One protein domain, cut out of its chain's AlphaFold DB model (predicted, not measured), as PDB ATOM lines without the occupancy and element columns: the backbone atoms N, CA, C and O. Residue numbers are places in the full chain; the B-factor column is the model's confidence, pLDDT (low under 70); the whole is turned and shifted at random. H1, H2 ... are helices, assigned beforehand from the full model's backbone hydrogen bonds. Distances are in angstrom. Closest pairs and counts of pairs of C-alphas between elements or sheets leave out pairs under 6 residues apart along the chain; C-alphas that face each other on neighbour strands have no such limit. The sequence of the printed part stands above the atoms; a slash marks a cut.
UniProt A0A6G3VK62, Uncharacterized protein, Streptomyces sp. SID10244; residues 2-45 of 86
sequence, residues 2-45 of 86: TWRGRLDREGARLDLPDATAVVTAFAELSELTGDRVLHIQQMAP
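What this domain is: This is residues 2 to 45 of the 86 residues of an uncharacterized protein of Streptomyces sp. SID10244 (UniProt A0A6G3VK62). One long helix, H2, forms one side, with the unnamed residues 34 to 45 folding back from its end; before it come the one-turn helix H1 and the link 11 to 18. Residues 4 to 9, of which 7 to 9 belong to H1, stick out. The 44 printed residues hold two named helices, H1 then H2, and no named strand; the class is all helix, though under half of the residues are in named elements. The whole is compact, radius of gyration of the C-alphas 10.6 A, spanning 29 by 22 by 14 A.

How they stand to each other: H1, residues 7 to 10, and H2, residues 19 to 33, are only just apart, closest 8.4 A. The link is short, with 8 residues. Every O i to N i+4 pair in H2 is within hydrogen-bond range; H1 is too short for one, and its single O i to N i+3 pair is not within range.

Where its parts are: H1 begins at C-alpha 7 (43.948, 42.673, 7.158). H2, 20.9 A long, ends at C-alpha 33 (35.135, 36.859, 0.236).

The domain as a whole: The C-alphas farthest apart, of Thr 2 and Asp 18, are 30.4 A apart. The printed part has no cut and no long link. Residues 2 to 10 have pLDDT under 70.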
ATOM      1  N   THR A   2      35.853  48.345  -1.346       48.19
ATOM      2  CA  THR A   2      37.200  48.718  -0.882       48.19
ATOM      3  C   THR A   2      37.334  48.311   0.578       48.19
ATOM      4  O   THR A   2      36.855  49.016   1.464       48.19
ATOM      5  N   TRP A   3      37.940  47.151   0.821       52.88
ATOM      6  CA  TRP A   3      38.169  46.623   2.162       52.88
ATOM      7  C   TRP A   3      39.034  47.601   2.968       52.88
ATOM      8  O   TRP A   3      40.212  47.805   2.684       52.88
ATOM      9  N   ARG A   4      38.425  48.259   3.959       49.94
ATOM     10  CA  ARG A   4      39.090  49.127   4.941       49.94
ATOM     11  C   ARG A   4      38.943  48.490   6.323       49.94
ATOM     12  O   ARG A   4      38.297  49.047   7.203       49.94
ATOM     13  N   GLY A   5      39.534  47.311   6.478       54.34
ATOM     14  CA  GLY A   5      39.566  46.534   7.715       54.34
ATOM     15  C   GLY A   5      40.995  46.168   8.112       54.34
ATOM     16  O   GLY A   5      41.944  46.346   7.345       54.34
ATOM     17  N   ARG A   6      41.161  45.666   9.336       52.34
ATOM     18  CA  ARG A   6      42.408  45.036   9.784       52.34
ATOM     19  C   ARG A   6      42.622  43.777   8.940       52.34
ATOM     20  O   ARG A   6      41.834  42.840   9.048       52.34
ATOM     21  N   LEU A   7      43.649  43.776   8.086       55.66
ATOM     22  CA  LEU A   7      43.948  42.673   7.158       55.66
ATOM     23  C   LEU A   7      43.950  41.310   7.866       55.66
ATOM     24  O   LEU A   7      43.427  40.349   7.318       55.66
ATOM     25  N   ASP A   8      44.430  41.249   9.108       58.41
ATOM     26  CA  ASP A   8      44.511  40.032   9.920       58.41
ATOM     27  C   ASP A   8      43.165  39.497  10.445       58.41
ATOM     28  O   ASP A   8      43.125  38.388  10.970       58.41
ATOM     29  N   ARG A   9      42.071  40.262  10.336       56.62
ATOM     30  CA  ARG A   9      40.743  39.857  10.834       56.62
ATOM     31  C   ARG A   9      39.704  39.602   9.753       56.62
ATOM     32  O   ARG A   9      38.789  38.826   9.996       56.62
ATOM     33  N   GLU A  10      39.835  40.218   8.582       69.31
ATOM     34  CA  GLU A  10      38.787  40.148   7.551       69.31
ATOM     35  C   GLU A  10      39.278  39.585   6.211       69.31
ATOM     36  O   GLU A  10      38.491  38.968   5.505       69.31
ATOM     37  N   GLY A  11      40.565  39.735   5.869       76.56
ATOM     38  CA  GLY A  11      41.082  39.367   4.539       76.56
ATOM     39  C   GLY A  11      42.282  38.422   4.532       76.56
ATOM     40  O   GLY A  11      42.697  37.983   3.466       76.56
ATOM     41  N   ALA A  12      42.853  38.111   5.694       89.06
ATOM     42  CA  ALA A  12      44.010  37.240   5.820       89.06
ATOM     43  C   ALA A  12      43.870  36.317   7.032       89.06
ATOM     44  O   ALA A  12      43.200  36.627   8.021       89.06
ATOM     45  N   ARG A  13      44.543  35.173   6.950       92.31
ATOM     46  CA  ARG A  13      44.796  34.271   8.071       92.31
ATOM     47  C   ARG A  13      46.303  34.193   8.245       92.31
ATOM     48  O   ARG A  13      47.026  33.966   7.279       92.31
ATOM     49  N   LEU A  14      46.765  34.448   9.460       92.50
ATOM     50  CA  LEU A  14      48.183  34.469   9.809       92.50
ATOM     51  C   LEU A  14      48.487  33.312  10.759       92.50
ATOM     52  O   LEU A  14      47.572  32.694  11.297       92.50
ATOM     53  N   ASP A  15      49.774  33.052  10.980       92.81
ATOM     54  CA  ASP A  15      50.250  32.060  11.957       92.81
ATOM     55  C   ASP A  15      49.724  30.640  11.716       92.81
ATOM     56  O   ASP A  15      49.412  29.909  12.653       92.81
ATOM     57  N   LEU A  16      49.647  30.245  10.445       94.69
ATOM     58  CA  LEU A  16      49.226  28.909  10.035       94.69
ATOM     59  C   LEU A  16      50.389  27.925  10.250       94.69
ATOM     60  O   LEU A  16      51.412  28.058   9.573       94.69
ATOM     61  N   PRO A  17      50.277  26.974  11.195       95.06
ATOM     62  CA  PRO A  17      51.411  26.147  11.608       95.06
ATOM     63  C   PRO A  17      51.760  25.039  10.610       95.06
ATOM     64  O   PRO A  17      52.885  24.543  10.618       95.06
ATOM     65  N   ASP A  18      50.809  24.633   9.768       95.69
ATOM     66  CA  ASP A  18      50.943  23.479   8.887       95.69
ATOM     67  C   ASP A  18      50.040  23.574   7.643       95.69
ATOM     68  O   ASP A  18      49.254  24.509   7.467       95.69
ATOM     69  N   ALA A  19      50.169  22.584   6.757       96.31
ATOM     70  CA  ALA A  19      49.415  22.511   5.509       96.31
ATOM     71  C   ALA A  19      47.897  22.385   5.726       96.31
ATOM     72  O   ALA A  19      47.126  22.937   4.942       96.31
ATOM     73  N   THR A  20      47.459  21.701   6.785       98.00
ATOM     74  CA  THR A  20      46.033  21.562   7.105       98.00
ATOM     75  C   THR A  20      45.443  22.925   7.446       98.00
ATOM     76  O   THR A  20      44.403  23.298   6.905       98.00
ATOM     77  N   ALA A  21      46.141  23.714   8.266       97.06
ATOM     78  CA  ALA A  21      45.734  25.071   8.604       97.06
ATOM     79  C   ALA A  21      45.656  25.987   7.369       97.06
ATOM     80  O   ALA A  21      44.743  26.807   7.275       97.06
ATOM     81  N   VAL A  22      46.560  25.819   6.395       96.12
ATOM     82  CA  VAL A  22      46.517  26.546   5.111       96.12
ATOM     83  C   VAL A  22      45.278  26.191   4.292       96.12
ATOM     84  O   VAL A  22      44.596  27.093   3.808       96.12
ATOM     85  N   VAL A  23      44.952  24.904   4.156       96.19
ATOM     86  CA  VAL A  23      43.769  24.460   3.399       96.19
ATOM     87  C   VAL A  23      42.479  24.962   4.050       96.19
ATOM     88  O   VAL A  23      41.608  25.488   3.354       96.19
ATOM     89  N   THR A  24      42.373  24.870   5.378       96.44
ATOM     90  CA  THR A  24      41.219  25.388   6.126       96.44
ATOM     91  C   THR A  24      41.072  26.899   5.941       96.44
ATOM     92  O   THR A  24      39.999  27.371   5.573       96.44
ATOM     93  N   ALA A  25      42.162  27.657   6.102       94.94
ATOM     94  CA  ALA A  25      42.165  29.104   5.902       94.94
ATOM     95  C   ALA A  25      41.756  29.508   4.478       94.94
ATOM     96  O   ALA A  25      41.034  30.489   4.299       94.94
ATOM     97  N   PHE A  26      42.202  28.755   3.469       94.50
ATOM     98  CA  PHE A  26      41.833  28.991   2.077       94.50
ATOM     99  C   PHE A  26      40.327  28.817   1.859       94.50
ATOM    100  O   PHE A  26      39.695  29.681   1.250       94.50
ATOM    101  N   ALA A  27      39.742  27.728   2.369       94.75
ATOM    102  CA  ALA A  27      38.308  27.472   2.255       94.75
ATOM    103  C   ALA A  27      37.479  28.570   2.941       94.75
ATOM    104  O   ALA A  27      36.596  29.148   2.310       94.75
ATOM    105  N   GLU A  28      37.825  28.921   4.184       93.31
ATOM    106  CA  GLU A  28      37.142  29.975   4.945       93.31
ATOM    107  C   GLU A  28      37.187  31.336   4.242       93.31
ATOM    108  O   GLU A  28      36.170  32.019   4.137       93.31
ATOM    109  N   LEU A  29      38.369  31.757   3.771       91.94
ATOM    110  CA  LEU A  29      38.518  33.044   3.090       91.94
ATOM    111  C   LEU A  29      37.819  33.045   1.732       91.94
ATOM    112  O   LEU A  29      37.252  34.069   1.353       91.94
ATOM    113  N   SER A  30      37.818  31.918   1.018       92.44
ATOM    114  CA  SER A  30      37.129  31.821  -0.270       92.44
ATOM    115  C   SER A  30      35.616  31.951  -0.106       92.44
ATOM    116  O   SER A  30      34.958  32.636  -0.885       92.44
ATOM    117  N   GLU A  31      35.058  31.331   0.934       91.88
ATOM    118  CA  GLU A  31      33.638  31.447   1.266       91.88
ATOM    119  C   GLU A  31      33.281  32.860   1.748       91.88
ATOM    120  O   GLU A  31      32.312  33.449   1.274       91.88
ATOM    121  N   LEU A  32      34.098  33.435   2.635       88.00
ATOM    122  CA  LEU A  32      33.866  34.765   3.202       88.00
ATOM    123  C   LEU A  32      33.926  35.879   2.148       88.00
ATOM    124  O   LEU A  32      33.141  36.825   2.198       88.00
ATOM    125  N   THR A  33      34.886  35.800   1.226       85.69
ATOM    126  CA  THR A  33      35.135  36.859   0.236       85.69
ATOM    127  C   THR A  33      34.397  36.633  -1.081       85.69
ATOM    128  O   THR A  33      34.206  37.583  -1.840       85.69
ATOM    129  N   GLY A  34      33.992  35.391  -1.371       88.75
ATOM    130  CA  GLY A  34      33.493  34.977  -2.681       88.75
ATOM    131  C   GLY A  34      34.579  34.896  -3.763       88.75
ATOM    132  O   GLY A  34      34.261  34.595  -4.915       88.75
ATOM    133  N   ASP A  35      35.844  35.155  -3.415       86.56
ATOM    134  CA  ASP A  35      36.989  35.037  -4.314       86.56
ATOM    135  C   ASP A  35      37.584  33.629  -4.228       86.56
ATOM    136  O   ASP A  35      37.738  33.060  -3.152       86.56
ATOM    137  N   ARG A  36      37.931  33.049  -5.374       88.00
ATOM    138  CA  ARG A  36      38.571  31.725  -5.453       88.00
ATOM    139  C   ARG A  36      40.075  31.811  -5.678       88.00
ATOM    140  O   ARG A  36      40.739  30.778  -5.739       88.00
ATOM    141  N   VAL A  37      40.610  33.017  -5.835       92.00
ATOM    142  CA  VAL A  37      42.030  33.269  -6.041       92.00
ATOM    143  C   VAL A  37      42.578  33.946  -4.792       92.00
ATOM    144  O   VAL A  37      42.412  35.142  -4.584       92.00
ATOM    145  N   LEU A  38      43.258  33.165  -3.953       91.00
ATOM    146  CA  LEU A  38      43.930  33.663  -2.755       91.00
ATOM    147  C   LEU A  38      45.447  33.564  -2.913       91.00
ATOM    148  O   LEU A  38      45.971  32.625  -3.515       91.00
ATOM    149  N   HIS A  39      46.159  34.524  -2.330       91.94
ATOM    150  CA  HIS A  39      47.614  34.501  -2.256       91.94
ATOM    151  C   HIS A  39      48.071  33.829  -0.961       91.94
ATOM    152  O   HIS A  39      47.625  34.190   0.126       91.94
ATOM    153  N   ILE A  40      48.996  32.877  -1.082       92.94
ATOM    154  CA  ILE A  40      49.658  32.231   0.053       92.94
ATOM    155  C   ILE A  40      51.104  32.714   0.089       92.94
ATOM    156  O   ILE A  40      51.806  32.685  -0.921       92.94
ATOM    157  N   GLN A  41      51.546  33.139   1.265       92.81
ATOM    158  CA  GLN A  41      52.914  33.575   1.511       92.81
ATOM    159  C   GLN A  41      53.425  32.982   2.820       92.81
ATOM    160  O   GLN A  41      52.657  32.752   3.755       92.81
ATOM    161  N   GLN A  42      54.736  32.772   2.902       93.75
ATOM    162  CA  GLN A  42      55.369  32.433   4.170       93.75
ATOM    163  C   GLN A  42      55.237  33.609   5.151       93.75
ATOM    164  O   GLN A  42      55.373  34.774   4.766       93.75
ATOM    165  N   MET A  43      54.986  33.300   6.425       93.31
ATOM    166  CA  MET A  43      54.978  34.305   7.484       93.31
ATOM    167  C   MET A  43      56.381  34.873   7.701       93.31
ATOM    168  O   MET A  43      57.349  34.128   7.854       93.31
ATOM    169  N   ALA A  44      56.475  36.200   7.764       91.06
ATOM    170  CA  ALA A  44      57.680  36.862   8.240       91.06
ATOM    171  C   ALA A  44      57.899  36.565   9.740       91.06
ATOM    172  O   ALA A  44      56.925  36.324  10.466       91.06
ATOM    173  N   PRO A  45      59.150  36.614  10.234       92.56
ATOM    174  CA  PRO A  45      59.431  36.514  11.661       92.56
ATOM    175  C   PRO A  45      58.645  37.545  12.475       92.56
ATOM    176  O   PRO A  45      58.389  38.663  12.022       92.56
TER     177      PRO A  45